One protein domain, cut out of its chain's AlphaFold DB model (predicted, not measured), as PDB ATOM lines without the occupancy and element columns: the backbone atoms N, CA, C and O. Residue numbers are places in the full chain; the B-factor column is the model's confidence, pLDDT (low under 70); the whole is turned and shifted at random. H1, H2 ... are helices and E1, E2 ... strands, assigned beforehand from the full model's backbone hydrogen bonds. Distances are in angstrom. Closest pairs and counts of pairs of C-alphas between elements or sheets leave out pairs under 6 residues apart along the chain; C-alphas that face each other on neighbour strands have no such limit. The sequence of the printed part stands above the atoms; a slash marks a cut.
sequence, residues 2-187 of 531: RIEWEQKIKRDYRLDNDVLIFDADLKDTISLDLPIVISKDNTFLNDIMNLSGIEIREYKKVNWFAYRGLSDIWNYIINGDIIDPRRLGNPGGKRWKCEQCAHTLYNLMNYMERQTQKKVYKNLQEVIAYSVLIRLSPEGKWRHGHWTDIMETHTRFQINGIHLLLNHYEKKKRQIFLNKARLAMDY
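Overview. This is residues 2 to 187 of the 531 residues of an uncharacterized protein of candidate division Zixibacteria bacterium (UniProt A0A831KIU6). Two helical hairpins, H3-H4 and H5-H6, make the body, joined through H5, which packs on both H3 and H4, while H6 lies beyond H5. H2 and the small strand hairpin E3-E4 lie next to H3, H1 stands crosswise at the beginning of H4, and far from the four long helices, toward one end of the longest axis, is a second strand hairpin, E1-E2, with residues 2 to 8 sticking out. The printed part has 186 residues, with six named helices and four named strands in the order E1 E2 H1 E3 E4 H2 H3 H4 H5 H6; it is mostly helix, and both two-stranded sheets are antiparallel. It is compact, with a radius of gyration of the C-alphas of 18.5 A and spans of 55 by 40 by 35 A.

Arrangement. In the hairpin of E1, residues 13 to 16, and E2, residues 19 to 22, N 19 and O 16 are 2.9 A apart, within hydrogen-bond range. E1 and E2 are apart from H3, residues 99 to 116, H4, residues 119 to 135, H5, residues 155 to 172, and H6, residues 175 to 187. H3 and H4 form a helical hairpin and touch, closest at the C-alphas of Glu 113 and Tyr 121, 5.2 A, at a shallow tilt of 18 degrees, opposite ways. H5 touches H3 with residues 156 to 164 alone, closest at the C-alphas of Glu 99 and Gly 161, 5.1 A, the same way at a shallow tilt of 32 degrees, only just short of steep. H5 touches H4 with residues 161 to 168 alone, closest at the C-alphas of Ala 129 and Leu 165, 6.7 A, at a steep tilt of 49 degrees. H5 and H6, also a helical hairpin, touch closest at the C-alphas of Ile 162 and Ala 181, 4.8 A. H1, residues 43 to 49, touches H4, about perpendicular at 86 degrees, closest at the C-alphas of Phe 44 and Val 120, 6.3 A. H2, residues 70 to 76, is close to H3 but not clearly touching, closest at the C-alphas of Tyr 76 and Cys 101, 7.8 A. In the hairpin of E3, residues 59 to 61, and E4, residues 65 to 67, N 59 and O 67 are 2.8 A apart, within hydrogen-bond range; the closest C-alphas of E4 and H3 are those of Phe 65 and Cys 101, 6.8 A. Every O i to N i+4 pair is within hydrogen-bond range in H1, H3, H4, H5 and H6; in H2 0 of 3 are, beside 4 of 4 O i to N i+3 pairs.

Along the chain. E1 begins at C-alpha 13, (-1.914, 30.571, 5.693). H3 spans 25.1 A from C-alpha 99 at (12.670, -1.834, 15.504), H4 24.7 A, H5 25.5 A and H6 18.7 A, ending at C-alpha 187, (27.820, -5.422, 15.348).

Size, cuts and confidence. The C-alphas farthest apart are those of Lys 8 and Asp 186, 56.3 A. The printed part has no cut. The links E2 to H1, H2 to H3 and H4 to H5 are long. Mean pLDDT of the printed part is 78.7, and it is under 70 in residues 2 to 41 and 87 to 94.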
ATOM      1  N   ARG A   2      -7.873  13.803  18.919       21.06
ATOM      2  CA  ARG A   2      -8.939  14.668  18.390       21.06
ATOM      3  C   ARG A   2      -8.922  15.969  19.196       21.06
ATOM      4  O   ARG A   2      -9.043  15.907  20.415       21.06
ATOM      5  N   ILE A   3      -8.713  17.100  18.533       28.03
ATOM      6  CA  ILE A   3      -8.895  18.430  19.122       28.03
ATOM      7  C   ILE A   3     -10.177  18.977  18.501       28.03
ATOM      8  O   ILE A   3     -10.243  19.154  17.284       28.03
ATOM      9  N   GLU A   4     -11.209  19.163  19.318       25.14
ATOM     10  CA  GLU A   4     -12.414  19.891  18.926       25.14
ATOM     11  C   GLU A   4     -12.114  21.389  19.031       25.14
ATOM     12  O   GLU A   4     -11.679  21.872  20.073       25.14
ATOM     13  N   TRP A   5     -12.285  22.112  17.926       35.59
ATOM     14  CA  TRP A   5     -12.082  23.557  17.870       35.59
ATOM     15  C   TRP A   5     -13.436  24.259  17.900       35.59
ATOM     16  O   TRP A   5     -14.188  24.197  16.930       35.59
ATOM     17  N   GLU A   6     -13.722  24.954  19.001       29.52
ATOM     18  CA  GLU A   6     -14.941  25.753  19.183       29.52
ATOM     19  C   GLU A   6     -14.776  27.235  18.793       29.52
ATOM     20  O   GLU A   6     -15.707  28.024  18.929       29.52
ATOM     21  N   GLN A   7     -13.621  27.656  18.264       34.75
ATOM     22  CA  GLN A   7     -13.412  29.050  17.859       34.75
ATOM     23  C   GLN A   7     -12.960  29.196  16.407       34.75
ATOM     24  O   GLN A   7     -12.075  28.493  15.920       34.75
ATOM     25  N   LYS A   8     -13.595  30.155  15.716       36.66
ATOM     26  CA  LYS A   8     -13.241  30.626  14.372       36.66
ATOM     27  C   LYS A   8     -11.785  31.103  14.358       36.66
ATOM     28  O   LYS A   8     -11.504  32.248  14.696       36.66
ATOM     29  N   ILE A   9     -10.876  30.238  13.917       39.72
ATOM     30  CA  ILE A   9      -9.506  30.618  13.565       39.72
ATOM     31  C   ILE A   9      -9.579  31.585  12.374       39.72
ATOM     32  O   ILE A   9     -10.177  31.254  11.343       39.72
ATOM     33  N   LYS A  10      -8.979  32.776  12.498       37.69
ATOM     34  CA  LYS A  10      -8.636  33.607  11.335       37.69
ATOM     35  C   LYS A  10      -7.592  32.837  10.529       37.69
ATOM     36  O   LYS A  10      -6.498  32.581  11.011       37.69
ATOM     37  N   ARG A  11      -7.988  32.382   9.342       40.53
ATOM     38  CA  ARG A  11      -7.175  31.531   8.472       40.53
ATOM     39  C   ARG A  11      -6.229  32.387   7.643       40.53
ATOM     40  O   ARG A  11      -6.510  32.623   6.474       40.53
ATOM     41  N   ASP A  12      -5.120  32.799   8.234       41.28
ATOM     42  CA  ASP A  12      -3.980  33.266   7.455       41.28
ATOM     43  C   ASP A  12      -3.025  32.077   7.294       41.28
ATOM     44  O   ASP A  12      -2.486  31.545   8.261       41.28
ATOM     45  N   TYR A  13      -2.903  31.579   6.063       46.66
ATOM     46  CA  TYR A  13      -1.914  30.571   5.693       46.66
ATOM     47  C   TYR A  13      -1.001  31.162   4.629       46.66
ATOM     48  O   TYR A  13      -1.446  31.891   3.741       46.66
ATOM     49  N   ARG A  14       0.281  30.812   4.696       44.50
ATOM     50  CA  ARG A  14       1.247  31.112   3.640       44.50
ATOM     51  C   ARG A  14       1.983  29.848   3.235       44.50
ATOM     52  O   ARG A  14       2.205  28.955   4.052       44.50
ATOM     53  N   LEU A  15       2.307  29.778   1.952       33.84
ATOM     54  CA  LEU A  15       3.010  28.662   1.340       33.84
ATOM     55  C   LEU A  15       4.432  29.143   1.054       33.84
ATOM     56  O   LEU A  15       4.614  30.060   0.254       33.84
ATOM     57  N   ASP A  16       5.411  28.576   1.752       38.12
ATOM     58  CA  ASP A  16       6.829  28.909   1.602       38.12
ATOM     59  C   ASP A  16       7.612  27.608   1.396       38.12
ATOM     60  O   ASP A  16       7.567  26.717   2.241       38.12
ATOM     61  N   ASN A  17       8.272  27.464   0.244       34.75
ATOM     62  CA  ASN A  17       9.070  26.284  -0.118       34.75
ATOM     63  C   ASN A  17       8.370  24.927   0.125       34.75
ATOM     64  O   ASN A  17       8.927  24.040   0.768       34.75
ATOM     65  N   ASP A  18       7.143  24.766  -0.383       37.50
ATOM     66  CA  ASP A  18       6.307  23.560  -0.221       37.50
ATOM     67  C   ASP A  18       5.915  23.220   1.236       37.50
ATOM     68  O   ASP A  18       5.351  22.155   1.502       37.50
ATOM     69  N   VAL A  19       6.135  24.139   2.180       32.16
ATOM     70  CA  VAL A  19       5.651  24.052   3.560       32.16
ATOM     71  C   VAL A  19       4.449  24.979   3.715       32.16
ATOM     72  O   VAL A  19       4.519  26.180   3.447       32.16
ATOM     73  N   LEU A  20       3.317  24.416   4.139       39.56
ATOM     74  CA  LEU A  20       2.142  25.199   4.505       39.56
ATOM     75  C   LEU A  20       2.294  25.616   5.975       39.56
ATOM     76  O   LEU A  20       2.283  24.769   6.864       39.56
ATOM     77  N   ILE A  21       2.477  26.911   6.224       43.19
ATOM     78  CA  ILE A  21       2.666  27.455   7.572       43.19
ATOM     79  C   ILE A  21       1.308  27.942   8.083       43.19
ATOM     80  O   ILE A  21       0.660  28.763   7.428       43.19
ATOM     81  N   PHE A  22       0.884  27.428   9.241       42.53
ATOM     82  CA  PHE A  22      -0.266  27.940   9.983       42.53
ATOM     83  C   PHE A  22       0.222  28.790  11.149       42.53
ATOM     84  O   PHE A  22       0.886  28.275  12.047       42.53
ATOM     85  N   ASP A  23      -0.173  30.059  11.171       40.12
ATOM     86  CA  ASP A  23      -0.040  30.886  12.364       40.12
ATOM     87  C   ASP A  23      -1.288  30.658  13.228       40.12
ATOM     88  O   ASP A  23      -2.366  31.197  12.977       40.12
ATOM     89  N   ALA A  24      -1.170  29.767  14.214       43.09
ATOM     90  CA  ALA A  24      -2.196  29.585  15.231       43.09
ATOM     91  C   ALA A  24      -1.820  30.428  16.453       43.09
ATOM     92  O   ALA A  24      -0.823  30.150  17.115       43.09
ATOM     93  N   ASP A  25      -2.631  31.443  16.749       40.69
ATOM     94  CA  ASP A  25      -2.467  32.294  17.930       40.69
ATOM     95  C   ASP A  25      -2.919  31.510  19.176       40.69
ATOM     96  O   ASP A  25      -4.056  31.590  19.646       40.69
ATOM     97  N   LEU A  26      -2.045  30.614  19.631       45.78
ATOM     98  CA  LEU A  26      -2.255  29.797  20.814       45.78
ATOM     99  C   LEU A  26      -1.775  30.596  22.023       45.78
ATOM    100  O   LEU A  26      -0.581  30.849  22.174       45.78
ATOM    101  N   LYS A  27      -2.713  30.973  22.899       43.84
ATOM    102  CA  LYS A  27      -2.367  31.476  24.230       43.84
ATOM    103  C   LYS A  27      -1.498  30.427  24.932       43.84
ATOM    104  O   LYS A  27      -1.968  29.337  25.243       43.84
ATOM    105  N   ASP A  28      -0.244  30.809  25.139       45.94
ATOM    106  CA  ASP A  28       0.795  30.175  25.947       45.94
ATOM    107  C   ASP A  28       1.362  28.814  25.463       45.94
ATOM    108  O   ASP A  28       0.857  27.727  25.729       45.94
ATOM    109  N   THR A  29       2.565  28.895  24.874       41.62
ATOM    110  CA  THR A  29       3.668  27.899  24.914       41.62
ATOM    111  C   THR A  29       3.469  26.495  24.324       41.62
ATOM    112  O   THR A  29       4.200  25.576  24.693       41.62
ATOM    113  N   ILE A  30       2.574  26.294  23.355       39.12
ATOM    114  CA  ILE A  30       2.514  25.022  22.611       39.12
ATOM    115  C   ILE A  30       2.646  25.287  21.108       39.12
ATOM    116  O   ILE A  30       1.725  25.797  20.482       39.12
ATOM    117  N   SER A  31       3.792  24.912  20.531       39.47
ATOM    118  CA  SER A  31       3.953  24.768  19.077       39.47
ATOM    119  C   SER A  31       3.392  23.414  18.656       39.47
ATOM    120  O   SER A  31       3.720  22.396  19.272       39.47
ATOM    121  N   LEU A  32       2.547  23.389  17.627       38.19
ATOM    122  CA  LEU A  32       1.984  22.158  17.085       38.19
ATOM    123  C   LEU A  32       2.446  21.994  15.636       38.19
ATOM    124  O   LEU A  32       1.906  22.622  14.729       38.19
ATOM    125  N   ASP A  33       3.435  21.127  15.429       37.09
ATOM    126  CA  ASP A  33       3.919  20.789  14.093       37.09
ATOM    127  C   ASP A  33       2.906  19.854  13.420       37.09
ATOM    128  O   ASP A  33       2.830  18.656  13.707       37.09
ATOM    129  N   LEU A  34       2.078  20.416  12.540       41.41
ATOM    130  CA  LEU A  34       1.156  19.666  11.691       41.41
ATOM    131  C   LEU A  34       1.866  19.303  10.381       41.41
ATOM    132  O   LEU A  34       2.088  20.187   9.552       41.41
ATOM    133  N   PRO A  35       2.201  18.023  10.134       41.41
ATOM    134  CA  PRO A  35       2.687  17.617   8.825       41.41
ATOM    135  C   PRO A  35       1.543  17.736   7.814       41.41
ATOM    136  O   PRO A  35       0.587  16.959   7.832       41.41
ATOM    137  N   ILE A  36       1.631  18.724   6.926       44.00
ATOM    138  CA  ILE A  36       0.670  18.919   5.839       44.00
ATOM    139  C   ILE A  36       1.208  18.205   4.606       44.00
ATOM    140  O   ILE A  36       2.215  18.601   4.025       44.00
ATOM    141  N   VAL A  37       0.531  17.132   4.202       47.16
ATOM    142  CA  VAL A  37       0.843  16.436   2.952       47.16
ATOM    143  C   VAL A  37       0.150  17.174   1.813       47.16
ATOM    144  O   VAL A  37      -1.047  17.001   1.582       47.16
ATOM    145  N   ILE A  38       0.905  18.003   1.095       47.50
ATOM    146  CA  ILE A  38       0.429  18.649  -0.131       47.50
ATOM    147  C   ILE A  38       0.502  17.616  -1.261       47.50
ATOM    148  O   ILE A  38       1.556  17.382  -1.851       47.50
ATOM    149  N   SER A  39      -0.622  16.960  -1.554       50.88
ATOM    150  CA  SER A  39      -0.733  16.098  -2.732       50.88
ATOM    151  C   SER A  39      -1.165  16.926  -3.938       50.88
ATOM    152  O   SER A  39      -2.210  17.572  -3.908       50.88
ATOM    153  N   LYS A  40      -0.380  16.883  -5.022       57.50
ATOM    154  CA  LYS A  40      -0.744  17.502  -6.311       57.50
ATOM    155  C   LYS A  40      -1.883  16.760  -7.022       57.50
ATOM    156  O   LYS A  40      -2.444  17.290  -7.975       57.50
ATOM    157  N   ASP A  41      -2.222  15.551  -6.572       64.44
ATOM    158  CA  ASP A  41      -3.359  14.778  -7.063       64.44
ATOM    159  C   ASP A  41      -4.345  14.443  -5.926       64.44
ATOM    160  O   ASP A  41      -3.964  14.261  -4.767       64.44
ATOM    161  N   ASN A  42      -5.632  14.325  -6.254       70.69
ATOM    162  CA  ASN A  42      -6.650  13.875  -5.299       70.69
ATOM    163  C   ASN A  42      -6.508  12.382  -4.943       70.69
ATOM    164  O   ASN A  42      -7.298  11.875  -4.149       70.69
ATOM    165  N   THR A  43      -5.533  11.651  -5.504       75.88
ATOM    166  CA  THR A  43      -5.413  10.200  -5.296       75.88
ATOM    167  C   THR A  43      -4.982   9.873  -3.877       75.88
ATOM    168  O   THR A  43      -5.544   8.961  -3.286       75.88
ATOM    169  N   PHE A  44      -4.093  10.666  -3.271       76.44
ATOM    170  CA  PHE A  44      -3.719  10.473  -1.866       76.44
ATOM    171  C   PHE A  44      -4.903  10.686  -0.910       76.44
ATOM    172  O   PHE A  44      -5.125   9.881  -0.008       76.44
ATOM    173  N   LEU A  45      -5.697  11.742  -1.123       76.31
ATOM    174  CA  LEU A  45      -6.904  11.984  -0.326       76.31
ATOM    175  C   LEU A  45      -7.941  10.879  -0.548       76.31
ATOM    176  O   LEU A  45      -8.503  10.372   0.417       76.31
ATOM    177  N   ASN A  46      -8.143  10.447  -1.794       83.06
ATOM    178  CA  ASN A  46      -9.043   9.339  -2.108       83.06
ATOM    179  C   ASN A  46      -8.593   8.020  -1.467       83.06
ATOM    180  O   ASN A  46      -9.445   7.281  -0.974       83.06
ATOM    181  N   ASP A  47      -7.287   7.739  -1.437       85.00
ATOM    182  CA  ASP A  47      -6.714   6.560  -0.781       85.00
ATOM    183  C   ASP A  47      -7.041   6.555   0.721       85.00
ATOM    184  O   ASP A  47      -7.373   5.504   1.271       85.00
ATOM    185  N   ILE A  48      -6.987   7.720   1.375       83.75
ATOM    186  CA  ILE A  48      -7.270   7.871   2.811       83.75
ATOM    187  C   ILE A  48      -8.772   7.831   3.108       83.75
ATOM    188  O   ILE A  48      -9.180   7.249   4.110       83.75
ATOM    189  N   MET A  49      -9.596   8.451   2.261       83.50
ATOM    190  CA  MET A  49     -11.034   8.593   2.508       83.50
ATOM    191  C   MET A  49     -11.826   7.319   2.192       83.50
ATOM    192  O   MET A  49     -12.828   7.049   2.849       83.50
ATOM    193  N   ASN A  50     -11.389   6.522   1.214       87.44
ATOM    194  CA  ASN A  50     -12.139   5.358   0.734       87.44
ATOM    195  C   ASN A  50     -11.531   4.046   1.234       87.44
ATOM    196  O   ASN A  50     -10.989   3.270   0.447       87.44
ATOM    197  N   LEU A  51     -11.562   3.811   2.546       88.75
ATOM    198  CA  LEU A  51     -11.018   2.592   3.154       88.75
ATOM    199  C   LEU A  51     -11.852   1.357   2.781       88.75
ATOM    200  O   LEU A  51     -13.076   1.355   2.889       88.75
ATOM    201  N   SER A  52     -11.177   0.293   2.362       87.50
ATOM    202  CA  SER A  52     -11.762  -1.024   2.114       87.50
ATOM    203  C   SER A  52     -11.857  -1.851   3.402       87.50
ATOM    204  O   SER A  52     -11.229  -1.538   4.415       87.50
ATOM    205  N   GLY A  53     -12.616  -2.950   3.358       85.62
ATOM    206  CA  GLY A  53     -12.839  -3.825   4.515       85.62
ATOM    207  C   GLY A  53     -11.556  -4.376   5.151       85.62
ATOM    208  O   GLY A  53     -11.487  -4.560   6.364       85.62
ATOM    209  N   ILE A  54     -10.508  -4.592   4.352       87.25
ATOM    210  CA  ILE A  54      -9.208  -5.055   4.850       87.25
ATOM    211  C   ILE A  54      -8.458  -3.967   5.631       87.25
ATOM    212  O   ILE A  54      -7.735  -4.275   6.571       87.25
ATOM    213  N   GLU A  55      -8.660  -2.691   5.294       89.81
ATOM    214  CA  GLU A  55      -7.966  -1.550   5.914       89.81
ATOM    215  C   GLU A  55      -8.536  -1.188   7.290       89.81
ATOM    216  O   GLU A  55      -7.835  -0.580   8.101       89.81
ATOM    217  N   ILE A  56      -9.792  -1.570   7.549       87.94
ATOM    218  CA  ILE A  56     -10.499  -1.354   8.820       87.94
ATOM    219  C   ILE A  56     -10.464  -2.581   9.742       87.94
ATOM    220  O   ILE A  56     -10.947  -2.517  10.873       87.94
ATOM    221  N   ARG A  57      -9.905  -3.707   9.279       87.81
ATOM    222  CA  ARG A  57      -9.681  -4.887  10.120       87.81
ATOM    223  C   ARG A  57      -8.643  -4.543  11.190       87.81
ATOM    224  O   ARG A  57      -7.617  -3.933  10.899       87.81
ATOM    225  N   GLU A  58      -8.879  -4.972  12.426       89.69
ATOM    226  CA  GLU A  58      -7.863  -4.873  13.472       89.69
ATOM    227  C   GLU A  58      -6.794  -5.967  13.278       89.69
ATOM    228  O   GLU A  58      -7.097  -7.143  13.072       89.69
ATOM    229  N   TYR A  59      -5.526  -5.566  13.346       91.12
ATOM    230  CA  TYR A  59      -4.357  -6.436  13.275       91.12
ATOM    231  C   TYR A  59      -3.626  -6.381  14.605       91.12
ATOM    232  O   TYR A  59      -3.243  -5.300  15.055       91.12
ATOM    233  N   LYS A  60      -3.394  -7.539  15.219       90.81
ATOM    234  CA  LYS A  60      -2.667  -7.638  16.484       90.81
ATOM    235  C   LYS A  60      -1.497  -8.588  16.373       90.81
ATOM    236  O   LYS A  60      -1.527  -9.541  15.605       90.81
ATOM    237  N   LYS A  61      -0.473  -8.364  17.188       89.44
ATOM    238  CA  LYS A  61       0.595  -9.340  17.403       89.44
ATOM    239  C   LYS A  61       0.824  -9.497  18.891       89.44
ATOM    240  O   LYS A  61       1.590  -8.745  19.500       89.44
ATOM    241  N   VAL A  62       0.125 -10.484  19.453       85.56
ATOM    242  CA  VAL A  62       0.058 -10.716  20.901       85.56
ATOM    243  C   VAL A  62      -0.294  -9.383  21.588       85.56
ATOM    244  O   VAL A  62      -1.000  -8.554  21.015       85.56
ATOM    245  N   ASN A  63       0.266  -9.116  22.760       81.94
ATOM    246  CA  ASN A  63      -0.059  -7.952  23.569       81.94
ATOM    247  C   ASN A  63       0.767  -6.697  23.235       81.94
ATOM    248  O   ASN A  63       0.693  -5.719  23.979       81.94
ATOM    249  N   TRP A  64       1.600  -6.714  22.185       84.69
ATOM    250  CA  TRP A  64       2.608  -5.669  21.959       84.69
ATOM    251  C   TRP A  64       2.476  -4.857  20.680       84.69
ATOM    252  O   TRP A  64       3.108  -3.810  20.556       84.69
ATOM    253  N   PHE A  65       1.623  -5.278  19.755       90.56
ATOM    254  CA  PHE A  65       1.326  -4.513  18.554       90.56
ATOM    255  C   PHE A  65      -0.163  -4.595  18.249       90.56
ATOM    256  O   PHE A  65      -0.734  -5.684  18.279       90.56
ATOM    257  N   ALA A  66      -0.765  -3.453  17.926       91.00
ATOM    258  CA  ALA A  66      -2.153  -3.346  17.513       91.00
ATOM    259  C   ALA A  66      -2.293  -2.233  16.468       91.00
ATOM    260  O   ALA A  66      -1.747  -1.144  16.632       91.00
ATOM    261  N   TYR A  67      -3.035  -2.506  15.403       91.56
ATOM    262  CA  TYR A  67      -3.322  -1.565  14.329       91.56
ATOM    263  C   TYR A  67      -4.790  -1.704  13.929       91.56
ATOM    264  O   TYR A  67      -5.207  -2.775  13.498       91.56
ATOM    265  N   ARG A  68      -5.571  -0.633  14.072       89.19
ATOM    266  CA  ARG A  68      -7.014  -0.574  13.766       89.19
ATOM    267  C   ARG A  68      -7.337   0.277  12.544       89.19
ATOM    268  O   ARG A  68      -8.499   0.427  12.186       89.19
ATOM    269  N   GLY A  69      -6.322   0.875  11.930       86.81
ATOM    270  CA  GLY A  69      -6.490   1.721  10.761       86.81
ATOM    271  C   GLY A  69      -5.369   2.737  10.615       86.81
ATOM    272  O   GLY A  69      -4.456   2.825  11.436       86.81
ATOM    273  N   LEU A  70      -5.455   3.534   9.552       86.31
ATOM    274  CA  LEU A  70      -4.393   4.458   9.147       86.31
ATOM    275  C   LEU A  70      -4.032   5.489  10.231       86.31
ATOM    276  O   LEU A  70      -2.878   5.895  10.340       86.31
ATOM    277  N   SER A  71      -5.001   5.896  11.053       84.31
ATOM    278  CA  SER A  71      -4.788   6.841  12.154       84.31
ATOM    279  C   SER A  71      -3.843   6.303  13.231       84.31
ATOM    280  O   SER A  71      -3.151   7.099  13.867       84.31
ATOM    281  N   ASP A  72      -3.764   4.981  13.415       87.50
ATOM    282  CA  ASP A  72      -2.901   4.373  14.429       87.50
ATOM    283  C   ASP A  72      -1.420   4.484  14.087       87.50
ATOM    284  O   ASP A  72      -0.588   4.420  14.990       87.50
ATOM    285  N   ILE A  73      -1.065   4.722  12.821       86.62
ATOM    286  CA  ILE A  73       0.329   4.944  12.407       86.62
ATOM    287  C   ILE A  73       0.971   6.051  13.239       86.62
ATOM    288  O   ILE A  73       2.118   5.926  13.659       86.62
ATOM    289  N   TRP A  74       0.214   7.097  13.559       85.62
ATOM    290  CA  TRP A  74       0.697   8.235  14.339       85.62
ATOM    291  C   TRP A  74       0.886   7.925  15.830       85.62
ATOM    292  O   TRP A  74       1.510   8.704  16.546       85.62
ATOM    293  N   ASN A  75       0.399   6.778  16.316       86.56
ATOM    294  CA  ASN A  75       0.762   6.279  17.645       86.56
ATOM    295  C   ASN A  75       2.170   5.670  17.658       86.56
ATOM    296  O   ASN A  75       2.803   5.639  18.715       86.56
ATOM    297  N   TYR A  76       2.637   5.198  16.499       91.31
ATOM    298  CA  TYR A  76       3.947   4.584  16.310       91.31
ATOM    299  C   TYR A  76       4.997   5.593  15.837       91.31
ATOM    300  O   TYR A  76       6.112   5.570  16.344       91.31
ATOM    301  N   ILE A  77       4.669   6.465  14.877       90.62
ATOM    302  CA  ILE A  77       5.617   7.425  14.295       90.62
ATOM    303  C   ILE A  77       5.581   8.737  15.078       90.62
ATOM    304  O   ILE A  77       4.600   9.473  15.007       90.62
ATOM    305  N   ILE A  78       6.659   9.048  15.799       87.12
ATOM    306  CA  ILE A  78       6.791  10.272  16.600       87.12
ATOM    307  C   ILE A  78       8.164  10.877  16.317       87.12
ATOM    308  O   ILE A  78       9.181  10.227  16.541       87.12
ATOM    309  N   ASN A  79       8.200  12.115  15.817       85.44
ATOM    310  CA  ASN A  79       9.433  12.834  15.457       85.44
ATOM    311  C   ASN A  79      10.362  12.031  14.523       85.44
ATOM    312  O   ASN A  79      11.581  12.057  14.660       85.44
ATOM    313  N   GLY A  80       9.775  11.271  13.593       86.06
ATOM    314  CA  GLY A  80      10.512  10.413  12.664       86.06
ATOM    315  C   GLY A  80      11.031   9.102  13.267       86.06
ATOM    316  O   GLY A  80      11.533   8.270  12.516       86.06
ATOM    317  N   ASP A  81      10.875   8.867  14.569       90.06
ATOM    318  CA  ASP A  81      11.170   7.587  15.210       90.06
ATOM    319  C   ASP A  81       9.936   6.679  15.236       90.06
ATOM    320  O   ASP A  81       8.802   7.148  15.342       90.06
ATOM    321  N   ILE A  82      10.165   5.364  15.201       93.62
ATOM    322  CA  ILE A  82       9.119   4.367  15.450       93.62
ATOM    323  C   ILE A  82       9.186   3.917  16.903       93.62
ATOM    324  O   ILE A  82      10.226   3.444  17.365       93.62
ATOM    325  N   ILE A  83       8.073   4.038  17.610       91.62
ATOM    326  CA  ILE A  83       7.975   3.884  19.055       91.62
ATOM    327  C   ILE A  83       6.985   2.769  19.406       91.62
ATOM    328  O   ILE A  83       5.960   2.611  18.748       91.62
ATOM    329  N   ASP A  84       7.280   1.996  20.454       88.88
ATOM    330  CA  ASP A  84       6.310   1.070  21.044       88.88
ATOM    331  C   ASP A  84       5.210   1.862  21.782       88.88
ATOM    332  O   ASP A  84       5.515   2.622  22.712       88.88
ATOM    333  N   PRO A  85       3.929   1.739  21.384       80.00
ATOM    334  CA  PRO A  85       2.857   2.544  21.952       80.00
ATOM    335  C   PRO A  85       2.421   2.057  23.338       80.00
ATOM    336  O   PRO A  85       1.672   2.774  24.012       80.00
ATOM    337  N   ARG A  86       2.853   0.863  23.776       77.00
ATOM    338  CA  ARG A  86       2.475   0.317  25.078       77.00
ATOM    339  C   ARG A  86       2.967   1.216  26.202       77.00
ATOM    340  O   ARG A  86       4.150   1.498  26.348       77.00
ATOM    341  N   ARG A  87       2.023   1.592  27.063       57.09
ATOM    342  CA  ARG A  87       2.307   2.177  28.381       57.09
ATOM    343  C   ARG A  87       2.343   1.116  29.485       57.09
ATOM    344  O   ARG A  87       2.964   1.332  30.519       57.09
ATOM    345  N   LEU A  88       1.662  -0.012  29.270       43.31
ATOM    346  CA  LEU A  88       1.453  -1.072  30.256       43.31
ATOM    347  C   LEU A  88       2.642  -2.045  30.264       43.31
ATOM    348  O   LEU A  88       3.015  -2.578  29.224       43.31
ATOM    349  N   GLY A  89       3.222  -2.261  31.448       46.16
ATOM    350  CA  GLY A  89       4.374  -3.146  31.672       46.16
ATOM    351  C   GLY A  89       5.703  -2.427  31.922       46.16
ATOM    352  O   GLY A  89       6.664  -3.075  32.321       46.16
ATOM    353  N   ASN A  90       5.759  -1.103  31.748       46.62
ATOM    354  CA  ASN A  90       6.935  -0.296  32.067       46.62
ATOM    355  C   ASN A  90       6.679   0.507  33.358       46.62
ATOM    356  O   ASN A  90       5.737   1.311  33.368       46.62
ATOM    357  N   PRO A  91       7.461   0.334  34.442       43.12
ATOM    358  CA  PRO A  91       7.419   1.238  35.589       43.12
ATOM    359  C   PRO A  91       7.662   2.683  35.110       43.12
ATOM    360  O   PRO A  91       8.768   3.050  34.727       43.12
ATOM    361  N   GLY A  92       6.603   3.499  35.057       53.91
ATOM    362  CA  GLY A  92       6.658   4.897  34.604       53.91
ATOM    363  C   GLY A  92       6.113   5.186  33.198       53.91
ATOM    364  O   GLY A  92       6.167   6.335  32.769       53.91
ATOM    365  N   GLY A  93       5.579   4.197  32.469       59.28
ATOM    366  CA  GLY A  93       4.844   4.435  31.212       59.28
ATOM    367  C   GLY A  93       5.672   5.037  30.066       59.28
ATOM    368  O   GLY A  93       5.105   5.623  29.140       59.28
ATOM    369  N   LYS A  94       7.007   4.914  30.131       63.75
ATOM    370  CA  LYS A  94       7.929   5.453  29.126       63.75
ATOM    371  C   LYS A  94       7.762   4.709  27.802       63.75
ATOM    372  O   LYS A  94       7.814   3.481  27.758       63.75
ATOM    373  N   ARG A  95       7.612   5.485  26.734       79.12
ATOM    374  CA  ARG A  95       7.678   5.056  25.335       79.12
ATOM    375  C   ARG A  95       9.140   4.893  24.911       79.12
ATOM    376  O   ARG A  95       9.969   5.713  25.298       79.12
ATOM    377  N   TRP A  96       9.461   3.882  24.103       86.88
ATOM    378  CA  TRP A  96      10.820   3.670  23.586       86.88
ATOM    379  C   TRP A  96      10.819   3.353  22.095       86.88
ATOM    380  O   TRP A  96       9.846   2.839  21.543       86.88
ATOM    381  N   LYS A  97      11.941   3.661  21.446       91.81
ATOM    382  CA  LYS A  97      12.157   3.397  20.023       91.81
ATOM    383  C   LYS A  97      12.260   1.887  19.787       91.81
ATOM    384  O   LYS A  97      12.986   1.214  20.517       91.81
ATOM    385  N   CYS A  98      11.542   1.348  18.803       93.25
ATOM    386  CA  CYS A  98      11.354  -0.097  18.673       93.25
ATOM    387  C   CYS A  98      11.386  -0.593  17.219       93.25
ATOM    388  O   CYS A  98      10.405  -0.499  16.476       93.25
ATOM    389  N   GLU A  99      12.483  -1.251  16.845       96.44
ATOM    390  CA  GLU A  99      12.670  -1.834  15.504       96.44
ATOM    391  C   GLU A  99      11.723  -3.011  15.258       96.44
ATOM    392  O   GLU A  99      11.363  -3.301  14.119       96.44
ATOM    393  N   GLN A 100      11.289  -3.695  16.318       94.44
ATOM    394  CA  GLN A 100      10.312  -4.774  16.213       94.44
ATOM    395  C   GLN A 100       8.918  -4.248  15.832       94.44
ATOM    396  O   GLN A 100       8.253  -4.847  14.979       94.44
ATOM    397  N   CYS A 101       8.503  -3.106  16.390       94.94
ATOM    398  CA  CYS A 101       7.298  -2.401  15.949       94.94
ATOM    399  C   CYS A 101       7.467  -1.888  14.516       94.94
ATOM    400  O   CYS A 101       6.585  -2.114  13.692       94.94
ATOM    401  N   ALA A 102       8.618  -1.286  14.191       96.88
ATOM    402  CA  ALA A 102       8.910  -0.800  12.840       96.88
ATOM    403  C   ALA A 102       8.820  -1.909  11.789       96.88
ATOM    404  O   ALA A 102       8.150  -1.743  10.775       96.88
ATOM    405  N   HIS A 103       9.435  -3.063  12.048       97.06
ATOM    406  CA  HIS A 103       9.394  -4.211  11.148       97.06
ATOM    407  C   HIS A 103       7.975  -4.750  10.961       97.06
ATOM    408  O   HIS A 103       7.565  -5.018   9.833       97.06
ATOM    409  N   THR A 104       7.204  -4.859  12.045       95.62
ATOM    410  CA  THR A 104       5.806  -5.317  11.984       95.62
ATOM    411  C   THR A 104       4.938  -4.334  11.199       95.62
ATOM    412  O   THR A 104       4.198  -4.751  10.310       95.62
ATOM    413  N   LEU A 105       5.087  -3.030  11.453       96.00
ATOM    414  CA  LEU A 105       4.360  -1.982  10.743       96.00
ATOM    415  C   LEU A 105       4.740  -1.942   9.257       96.00
ATOM    416  O   LEU A 105       3.856  -1.911   8.411       96.00
ATOM    417  N   TYR A 106       6.032  -2.015   8.926       96.75
ATOM    418  CA  TYR A 106       6.517  -2.062   7.543       96.75
ATOM    419  C   TYR A 106       5.901  -3.228   6.765       96.75
ATOM    420  O   TYR A 106       5.381  -3.042   5.665       96.75
ATOM    421  N   ASN A 107       5.922  -4.426   7.356       95.25
ATOM    422  CA  ASN A 107       5.346  -5.624   6.756       95.25
ATOM    423  C   ASN A 107       3.831  -5.475   6.561       95.25
ATOM    424  O   ASN A 107       3.321  -5.787   5.486       95.25
ATOM    425  N   LEU A 108       3.119  -4.932   7.556       94.38
ATOM    426  CA  LEU A 108       1.688  -4.655   7.441       94.38
ATOM    427  C   LEU A 108       1.393  -3.651   6.321       94.38
ATOM    428  O   LEU A 108       0.498  -3.887   5.521       94.38
ATOM    429  N   MET A 109       2.169  -2.572   6.197       95.19
ATOM    430  CA  MET A 109       1.998  -1.622   5.094       95.19
ATOM    431  C   MET A 109       2.294  -2.269   3.729       95.19
ATOM    432  O   MET A 109       1.611  -1.965   2.755       95.19
ATOM    433  N   ASN A 110       3.267  -3.187   3.642       92.12
ATOM    434  CA  ASN A 110       3.528  -3.963   2.422       92.12
ATOM    435  C   ASN A 110       2.346  -4.875   2.064       92.12
ATOM    436  O   ASN A 110       1.954  -4.963   0.901       92.12
ATOM    437  N   TYR A 111       1.744  -5.525   3.059       90.44
ATOM    438  CA  TYR A 111       0.507  -6.279   2.877       90.44
ATOM    439  C   TYR A 111      -0.639  -5.380   2.392       90.44
ATOM    440  O   TYR A 111      -1.257  -5.684   1.376       90.44
ATOM    441  N   MET A 112      -0.860  -4.233   3.037       91.69
ATOM    442  CA  MET A 112      -1.914  -3.287   2.656       91.69
ATOM    443  C   MET A 112      -1.735  -2.743   1.236       91.69
ATOM    444  O   MET A 112      -2.703  -2.687   0.481       91.69
ATOM    445  N   GLU A 113      -0.508  -2.405   0.824       91.12
ATOM    446  CA  GLU A 113      -0.213  -2.005  -0.560       91.12
ATOM    447  C   GLU A 113      -0.582  -3.121  -1.545       91.12
ATOM    448  O   GLU A 113      -1.251  -2.860  -2.542       91.12
ATOM    449  N   ARG A 114      -0.200  -4.375  -1.273       86.62
ATOM    450  CA  ARG A 114      -0.529  -5.503  -2.161       86.62
ATOM    451  C   ARG A 114      -2.031  -5.720  -2.288       86.62
ATOM    452  O   ARG A 114      -2.518  -5.950  -3.395       86.62
ATOM    453  N   GLN A 115      -2.754  -5.602  -1.184       85.38
ATOM    454  CA  GLN A 115      -4.184  -5.891  -1.122       85.38
ATOM    455  C   GLN A 115      -5.038  -4.774  -1.730       85.38
ATOM    456  O   GLN A 115      -5.985  -5.049  -2.460       85.38
ATOM    457  N   THR A 116      -4.663  -3.516  -1.501       87.56
ATOM    458  CA  THR A 116      -5.468  -2.347  -1.900       87.56
ATOM    459  C   THR A 116      -4.949  -1.642  -3.151       87.56
ATOM    460  O   THR A 116      -5.689  -0.897  -3.785       87.56
ATOM    461  N   GLN A 117      -3.675  -1.850  -3.506       87.44
ATOM    462  CA  GLN A 117      -2.935  -1.105  -4.537       87.44
ATOM    463  C   GLN A 117      -2.825   0.407  -4.289       87.44
ATOM    464  O   GLN A 117      -2.390   1.149  -5.171       87.44
ATOM    465  N   LYS A 118      -3.165   0.873  -3.082       89.88
ATOM    466  CA  LYS A 118      -3.109   2.290  -2.725       89.88
ATOM    467  C   LYS A 118      -1.676   2.767  -2.519       89.88
ATOM    468  O   LYS A 118      -0.857   2.110  -1.866       89.88
ATOM    469  N   LYS A 119      -1.376   3.962  -3.032       89.50
ATOM    470  CA  LYS A 119      -0.037   4.567  -2.962       89.50
ATOM    471  C   LYS A 119       0.307   5.022  -1.547       89.50
ATOM    472  O   LYS A 119       1.486   5.032  -1.197       89.50
ATOM    473  N   VAL A 120      -0.692   5.362  -0.725       89.62
ATOM    474  CA  VAL A 120      -0.472   5.775   0.675       89.62
ATOM    475  C   VAL A 120       0.368   4.750   1.445       89.62
ATOM    476  O   VAL A 120       1.356   5.114   2.082       89.62
ATOM    477  N   TYR A 121       0.074   3.456   1.296       93.19
ATOM    478  CA  TYR A 121       0.799   2.384   1.979       93.19
ATOM    479  C   TYR A 121       2.226   2.206   1.473       93.19
ATOM    480  O   TYR A 121       3.133   1.923   2.257       93.19
ATOM    481  N   LYS A 122       2.453   2.422   0.175       91.50
ATOM    482  CA  LYS A 122       3.796   2.447  -0.410       91.50
ATOM    483  C   LYS A 122       4.635   3.588   0.165       91.50
ATOM    484  O   LYS A 122       5.802   3.383   0.492       91.50
ATOM    485  N   ASN A 123       4.048   4.775   0.308       90.31
ATOM    486  CA  ASN A 123       4.733   5.944   0.861       90.31
ATOM    487  C   ASN A 123       5.058   5.748   2.348       90.31
ATOM    488  O   ASN A 123       6.170   6.036   2.781       90.31
ATOM    489  N   LEU A 124       4.132   5.176   3.117       92.75
ATOM    490  CA  LEU A 124       4.350   4.865   4.531       92.75
ATOM    491  C   LEU A 124       5.477   3.849   4.745       92.75
ATOM    492  O   LEU A 124       6.279   4.011   5.662       92.75
ATOM    493  N   GLN A 125       5.599   2.841   3.877       94.81
ATOM    494  CA  GLN A 125       6.739   1.918   3.907       94.81
ATOM    495  C   GLN A 125       8.081   2.627   3.710       94.81
ATOM    496  O   GLN A 125       9.055   2.256   4.362       94.81
ATOM    497  N   GLU A 126       8.153   3.611   2.807       93.88
ATOM    498  CA  GLU A 126       9.365   4.417   2.617       93.88
ATOM    499  C   GLU A 126       9.689   5.177   3.904       93.88
ATOM    500  O   GLU A 126      10.798   5.039   4.412       93.88
ATOM    501  N   VAL A 127       8.714   5.887   4.485       94.25
ATOM    502  CA  VAL A 127       8.900   6.627   5.747       94.25
ATOM    503  C   VAL A 127       9.447   5.708   6.840       94.25
ATOM    504  O   VAL A 127      10.504   5.989   7.396       94.25
ATOM    505  N   ILE A 128       8.802   4.564   7.084       96.94
ATOM    506  CA  ILE A 128       9.225   3.605   8.117       96.94
ATOM    507  C   ILE A 128      10.647   3.086   7.853       96.94
ATOM    508  O   ILE A 128      11.453   2.973   8.780       96.94
ATOM    509  N   ALA A 129      10.982   2.775   6.599       97.19
ATOM    510  CA  ALA A 129      12.305   2.264   6.257       97.19
ATOM    511  C   ALA A 129      13.408   3.314   6.433       97.19
ATOM    512  O   ALA A 129      14.470   2.991   6.970       97.19
ATOM    513  N   TYR A 130      13.155   4.563   6.042       96.50
ATOM    514  CA  TYR A 130      14.093   5.663   6.261       96.50
ATOM    515  C   TYR A 130      14.241   6.012   7.745       96.50
ATOM    516  O   TYR A 130      15.369   6.222   8.189       96.50
ATOM    517  N   SER A 131      13.158   5.975   8.527       96.19
ATOM    518  CA  SER A 131      13.198   6.131   9.986       96.19
ATOM    519  C   SER A 131      14.164   5.142  10.642       96.19
ATOM    520  O   SER A 131      15.028   5.529  11.425       96.19
ATOM    521  N   VAL A 132      14.075   3.858  10.281       97.69
ATOM    522  CA  VAL A 132      14.979   2.821  10.811       97.69
ATOM    523  C   VAL A 132      16.415   3.016  10.312       97.69
ATOM    524  O   VAL A 132      17.363   2.885  11.090       97.69
ATOM    525  N   LEU A 133      16.591   3.357   9.032       96.94
ATOM    526  CA  LEU A 133      17.903   3.543   8.410       96.94
ATOM    527  C   LEU A 133      18.699   4.697   9.025       96.94
ATOM    528  O   LEU A 133      19.881   4.523   9.332       96.94
ATOM    529  N   ILE A 134      18.071   5.866   9.187       95.94
ATOM    530  CA  ILE A 134      18.727   7.089   9.680       95.94
ATOM    531  C   ILE A 134      19.094   6.944  11.160       95.94
ATOM    532  O   ILE A 134      20.123   7.451  11.600       95.94
ATOM    533  N   ARG A 135      18.291   6.193  11.918       94.75
ATOM    534  CA  ARG A 135      18.500   5.965  13.348       94.75
ATOM    535  C   ARG A 135      19.673   5.038  13.670       94.75
ATOM    536  O   ARG A 135      20.156   5.053  14.801       94.75
ATOM    537  N   LEU A 136      20.106   4.199  12.726       96.88
ATOM    538  CA  LEU A 136      21.204   3.266  12.965       96.88
ATOM    539  C   LEU A 136      22.505   4.044  13.200       96.88
ATOM    540  O   LEU A 136      22.988   4.731  12.292       96.88
ATOM    541  N   SER A 137      23.079   3.898  14.398       96.44
ATOM    542  CA  SER A 137      24.301   4.610  14.777       96.44
ATOM    543  C   SER A 137      25.502   4.209  13.904       96.44
ATOM    544  O   SER A 137      25.474   3.154  13.257       96.44
ATOM    545  N   PRO A 138      26.587   5.007  13.886       96.19
ATOM    546  CA  PRO A 138      27.825   4.640  13.196       96.19
ATOM    547  C   PRO A 138      28.426   3.311  13.675       96.19
ATOM    548  O   PRO A 138      29.016   2.592  12.877       96.19
ATOM    549  N   GLU A 139      28.219   2.938  14.944       96.88
ATOM    550  CA  GLU A 139      28.650   1.638  15.490       96.88
ATOM    551  C   GLU A 139      27.717   0.477  15.106       96.88
ATOM    552  O   GLU A 139      27.879  -0.635  15.604       96.88
ATOM    553  N   GLY A 140      26.703   0.736  14.277       97.69
ATOM    554  CA  GLY A 140      25.750  -0.269  13.838       97.69
ATOM    555  C   GLY A 140      24.760  -0.683  14.915       97.69
ATOM    556  O   GLY A 140      24.352  -1.836  14.915       97.69
ATOM    557  N   LYS A 141      24.346   0.212  15.820       96.88
ATOM    558  CA  LYS A 141      23.422  -0.130  16.915       96.88
ATOM    559  C   LYS A 141      22.128   0.665  16.848       96.88
ATOM    560  O   LYS A 141      22.153   1.884  16.661       96.88
ATOM    561  N   TRP A 142      21.006   0.001  17.105       96.81
ATOM    562  CA  TRP A 142      19.776   0.679  17.498       96.81
ATOM    563  C   TRP A 142      19.609   0.614  19.010       96.81
ATOM    564  O   TRP A 142      19.107  -0.361  19.559       96.81
ATOM    565  N   ARG A 143      20.020   1.686  19.686       93.38
ATOM    566  CA  ARG A 143      19.932   1.751  21.146       93.38
ATOM    567  C   ARG A 143      18.536   2.167  21.615       93.38
ATOM    568  O   ARG A 143      17.857   2.936  20.922       93.38
ATOM    569  N   HIS A 144      18.153   1.704  22.798       88.56
ATOM    570  CA  HIS A 144      16.963   2.103  23.554       88.56
ATOM    571  C   HIS A 144      17.250   2.026  25.066       88.56
ATOM    572  O   HIS A 144      18.258   1.459  25.459       88.56
ATOM    573  N   GLY A 145      16.387   2.615  25.896       82.12
ATOM    574  CA  GLY A 145      16.458   2.535  27.366       82.12
ATOM    575  C   GLY A 145      15.170   1.934  27.924       82.12
ATOM    576  O   GLY A 145      14.426   2.592  28.649       82.12
ATOM    577  N   HIS A 146      14.817   0.745  27.436       82.25
ATOM    578  CA  HIS A 146      13.611   0.030  27.843       82.25
ATOM    579  C   HIS A 146      13.854  -0.781  29.114       82.25
ATOM    580  O   HIS A 146      12.996  -0.812  29.996       82.25
ATOM    581  N   TRP A 147      15.011  -1.436  29.196       78.62
ATOM    582  CA  TRP A 147      15.325  -2.394  30.252       78.62
ATOM    583  C   TRP A 147      16.128  -1.785  31.392       78.62
ATOM    584  O   TRP A 147      16.079  -2.291  32.517       78.62
ATOM    585  N   THR A 148      16.871  -0.721  31.097       81.62
ATOM    586  CA  THR A 148      17.747  -0.037  32.040       81.62
ATOM    587  C   THR A 148      17.688   1.481  31.848       81.62
ATOM    588  O   THR A 148      17.136   1.979  30.868       81.62
ATOM    589  N   ASP A 149      18.269   2.228  32.790       81.81
ATOM    590  CA  ASP A 149      18.443   3.682  32.662       81.81
ATOM    591  C   ASP A 149      19.620   4.066  31.740       81.81
ATOM    592  O   ASP A 149      19.844   5.250  31.481       81.81
ATOM    593  N   ILE A 150      20.377   3.086  31.234       86.06
ATOM    594  CA  ILE A 150      21.401   3.303  30.208       86.06
ATOM    595  C   ILE A 150      20.842   2.966  28.824       86.06
ATOM    596  O   ILE A 150      19.813   2.322  28.681       86.06
ATOM    597  N   MET A 151      21.525   3.421  27.775       89.00
ATOM    598  CA  MET A 151      21.150   3.086  26.401       89.00
ATOM    599  C   MET A 151      21.713   1.709  26.024       89.00
ATOM    600  O   MET A 151      22.873   1.612  25.615       89.00
ATOM    601  N   GLU A 152      20.893   0.669  26.155       91.50
ATOM    602  CA  GLU A 152      21.197  -0.713  25.767       91.50
ATOM    603  C   GLU A 152      20.796  -1.037  24.315       91.50
ATOM    604  O   GLU A 152      20.126  -0.248  23.643       91.50
ATOM    605  N   THR A 153      21.220  -2.199  23.809       94.19
ATOM    606  CA  THR A 153      20.785  -2.734  22.507       94.19
ATOM    607  C   THR A 153      20.258  -4.154  22.657       94.19
ATOM    608  O   THR A 153      21.024  -5.102  22.813       94.19
ATOM    609  N   HIS A 154      18.946  -4.321  22.499       94.56
ATOM    610  CA  HIS A 154      18.326  -5.639  22.498       94.56
ATOM    611  C   HIS A 154      18.451  -6.296  21.117       94.56
ATOM    612  O   HIS A 154      17.875  -5.836  20.120       94.56
ATOM    613  N   THR A 155      19.163  -7.420  21.041       96.19
ATOM    614  CA  THR A 155      19.504  -8.075  19.771       96.19
ATOM    615  C   THR A 155      18.263  -8.518  18.995       96.19
ATOM    616  O   THR A 155      18.241  -8.419  17.770       96.19
ATOM    617  N   ARG A 156      17.156  -8.914  19.648       94.44
ATOM    618  CA  ARG A 156      15.916  -9.245  18.907       94.44
ATOM    619  C   ARG A 156      15.363  -8.040  18.142       94.44
ATOM    620  O   ARG A 156      14.807  -8.213  17.057       94.44
ATOM    621  N   PHE A 157      15.494  -6.827  18.679       95.44
ATOM    622  CA  PHE A 157      15.060  -5.613  17.981       95.44
ATOM    623  C   PHE A 157      16.033  -5.294  16.847       95.44
ATOM    624  O   PHE A 157      15.593  -5.074  15.721       95.44
ATOM    625  N   GLN A 158      17.336  -5.429  17.103       97.62
ATOM    626  CA  GLN A 158      18.375  -5.293  16.087       97.62
ATOM    627  C   GLN A 158      18.114  -6.190  14.862       97.62
ATOM    628  O   GLN A 158      18.104  -5.714  13.729       97.62
ATOM    629  N   ILE A 159      17.819  -7.476  15.071       98.19
ATOM    630  CA  ILE A 159      17.541  -8.416  13.975       98.19
ATOM    631  C   ILE A 159      16.274  -8.020  13.198       98.19
ATOM    632  O   ILE A 159      16.236  -8.136  11.974       98.19
ATOM    633  N   ASN A 160      15.239  -7.503  13.873       97.69
ATOM    634  CA  ASN A 160      14.050  -6.981  13.192       97.69
ATOM    635  C   ASN A 160      14.371  -5.768  12.306       97.69
ATOM    636  O   ASN A 160      13.885  -5.705  11.178       97.69
ATOM    637  N   GLY A 161      15.228  -4.858  12.775       98.25
ATOM    638  CA  GLY A 161      15.738  -3.752  11.964       98.25
ATOM    639  C   GLY A 161      16.504  -4.252  10.737       98.25
ATOM    640  O   GLY A 161      16.244  -3.800   9.624       98.25
ATOM    641  N   ILE A 162      17.372  -5.257  10.905       98.62
ATOM    642  CA  ILE A 162      18.100  -5.898   9.796       98.62
ATOM    643  C   ILE A 162      17.121  -6.482   8.771       98.62
ATOM    644  O   ILE A 162      17.230  -6.174   7.585       98.62
ATOM    645  N   HIS A 163      16.136  -7.279   9.194       98.00
ATOM    646  CA  HIS A 163      15.160  -7.850   8.262       98.00
ATOM    647  C   HIS A 163      14.340  -6.790   7.534       98.00
ATOM    648  O   HIS A 163      14.126  -6.947   6.334       98.00
ATOM    649  N   LEU A 164      13.934  -5.712   8.213       98.12
ATOM    650  CA  LEU A 164      13.249  -4.589   7.578       98.12
ATOM    651  C   LEU A 164      14.118  -3.973   6.477       98.12
ATOM    652  O   LEU A 164      13.658  -3.825   5.345       98.12
ATOM    653  N   LEU A 165      15.378  -3.643   6.782       98.56
ATOM    654  CA  LEU A 165      16.295  -3.051   5.804       98.56
ATOM    655  C   LEU A 165      16.527  -3.989   4.611       98.56
ATOM    656  O   LEU A 165      16.544  -3.534   3.469       98.56
ATOM    657  N   LEU A 166      16.637  -5.298   4.854       97.56
ATOM    658  CA  LEU A 166      16.754  -6.304   3.797       97.56
ATOM    659  C   LEU A 166      15.477  -6.427   2.959       97.56
ATOM    660  O   LEU A 166      15.583  -6.491   1.737       97.56
ATOM    661  N   ASN A 167      14.286  -6.397   3.572       95.62
ATOM    662  CA  ASN A 167      13.008  -6.378   2.843       95.62
ATOM    663  C   ASN A 167      12.956  -5.158   1.911       95.62
ATOM    664  O   ASN A 167      12.639  -5.277   0.726       95.62
ATOM    665  N   HIS A 168      13.325  -3.985   2.429       95.88
ATOM    666  CA  HIS A 168      13.317  -2.755   1.649       95.88
ATOM    667  C   HIS A 168      14.373  -2.770   0.531       95.88
ATOM    668  O   HIS A 168      14.078  -2.372  -0.599       95.88
ATOM    669  N   TYR A 169      15.579  -3.283   0.799       96.62
ATOM    670  CA  TYR A 169      16.604  -3.493  -0.224       96.62
ATOM    671  C   TYR A 169      16.116  -4.443  -1.319       96.62
ATOM    672  O   TYR A 169      16.234  -4.120  -2.496       96.62
ATOM    673  N   GLU A 170      15.540  -5.591  -0.975       93.44
ATOM    674  CA  GLU A 170      15.059  -6.549  -1.968       93.44
ATOM    675  C   GLU A 170      13.984  -5.942  -2.873       93.44
ATOM    676  O   GLU A 170      14.003  -6.209  -4.078       93.44
ATOM    677  N   LYS A 171      13.123  -5.078  -2.319       91.38
ATOM    678  CA  LYS A 171      12.058  -4.380  -3.043       91.38
ATOM    679  C   LYS A 171      12.556  -3.228  -3.921       91.38
ATOM    680  O   LYS A 171      12.042  -3.035  -5.018       91.38
ATOM    681  N   LYS A 172      13.517  -2.427  -3.446       93.75
ATOM    682  CA  LYS A 172      13.929  -1.161  -4.098       93.75
ATOM    683  C   LYS A 172      15.322  -1.182  -4.713       93.75
ATOM    684  O   LYS A 172      15.682  -0.242  -5.413       93.75
ATOM    685  N   LYS A 173      16.112  -2.214  -4.420       95.00
ATOM    686  CA  LYS A 173      17.513  -2.392  -4.832       95.00
ATOM    687  C   LYS A 173      18.418  -1.196  -4.495       95.00
ATOM    688  O   LYS A 173      19.417  -0.950  -5.159       95.00
ATOM    689  N   ARG A 174      18.087  -0.443  -3.436       95.06
ATOM    690  CA  ARG A 174      18.879   0.702  -2.960       95.06
ATOM    691  C   ARG A 174      19.994   0.228  -2.032       95.06
ATOM    692  O   ARG A 174      19.730  -0.157  -0.894       95.06
ATOM    693  N   GLN A 175      21.239   0.312  -2.498       97.62
ATOM    694  CA  GLN A 175      22.409  -0.259  -1.818       97.62
ATOM    695  C   GLN A 175      22.613   0.233  -0.376       97.62
ATOM    696  O   GLN A 175      23.071  -0.527   0.474       97.62
ATOM    697  N   ILE A 176      22.225   1.474  -0.063       97.75
ATOM    698  CA  ILE A 176      22.363   2.030   1.292       97.75
ATOM    699  C   ILE A 176      21.652   1.182   2.361       97.75
ATOM    700  O   ILE A 176      22.177   1.026   3.461       97.75
ATOM    701  N   PHE A 177      20.508   0.571   2.032       98.19
ATOM    702  CA  PHE A 177      19.772  -0.296   2.955       98.19
ATOM    703  C   PHE A 177      20.515  -1.609   3.211       98.19
ATOM    704  O   PHE A 177      20.606  -2.037   4.359       98.19
ATOM    705  N   LEU A 178      21.109  -2.207   2.172       98.50
ATOM    706  CA  LEU A 178      21.944  -3.402   2.316       98.50
ATOM    707  C   LEU A 178      23.199  -3.104   3.146       98.50
ATOM    708  O   LEU A 178      23.503  -3.842   4.078       98.50
ATOM    709  N   ASN A 179      23.875  -1.984   2.879       98.38
ATOM    710  CA  ASN A 179      25.062  -1.573   3.634       98.38
ATOM    711  C   ASN A 179      24.742  -1.345   5.120       98.38
ATOM    712  O   ASN A 179      25.507  -1.746   5.993       98.38
ATOM    713  N   LYS A 180      23.593  -0.730   5.426       98.31
ATOM    714  CA  LYS A 180      23.141  -0.505   6.806       98.31
ATOM    715  C   LYS A 180      22.711  -1.803   7.495       98.31
ATOM    716  O   LYS A 180      23.057  -2.005   8.654       98.31
ATOM    717  N   ALA A 181      22.035  -2.708   6.785       98.75
ATOM    718  CA  ALA A 181      21.731  -4.047   7.290       98.75
ATOM    719  C   ALA A 181      23.015  -4.818   7.624       98.75
ATOM    720  O   ALA A 181      23.096  -5.471   8.664       98.75
ATOM    721  N   ARG A 182      24.036  -4.694   6.767       98.50
ATOM    722  CA  ARG A 182      25.343  -5.301   6.997       98.50
ATOM    723  C   ARG A 182      26.042  -4.712   8.221       98.50
ATOM    724  O   ARG A 182      26.430  -5.472   9.098       98.50
ATOM    725  N   LEU A 183      26.120  -3.385   8.325       98.69
ATOM    726  CA  LEU A 183      26.708  -2.701   9.481       98.69
ATOM    727  C   LEU A 183      26.060  -3.152  10.804       98.69
ATOM    728  O   LEU A 183      26.748  -3.445  11.778       98.69
ATOM    729  N   ALA A 184      24.730  -3.259  10.818       98.69
ATOM    730  CA  ALA A 184      23.980  -3.757  11.965       98.69
ATOM    731  C   ALA A 184      24.288  -5.228  12.302       98.69
ATOM    732  O   ALA A 184      24.273  -5.595  13.479       98.69
ATOM    733  N   MET A 185      24.561  -6.067  11.299       98.75
ATOM    734  CA  MET A 185      24.948  -7.467  11.488       98.75
ATOM    735  C   MET A 185      26.396  -7.618  11.965       98.75
ATOM    736  O   MET A 185      26.663  -8.442  12.836       98.75
ATOM    737  N   ASP A 186      27.326  -6.814  11.446       98.62
ATOM    738  CA  ASP A 186      28.722  -6.810  11.895       98.62
ATOM    739  C   ASP A 186      28.816  -6.512  13.397       98.62
ATOM    740  O   ASP A 186      29.601  -7.143  14.107       98.62
ATOM    741  N   TYR A 187      27.952  -5.630  13.910       98.44
ATOM    742  CA  TYR A 187      27.820  -5.422  15.348       98.44
ATOM    743  C   TYR A 187      27.402  -6.704  16.092       98.44
ATOM    744  O   TYR A 187      28.074  -7.085  17.052       98.44
TER     745      TYR A 187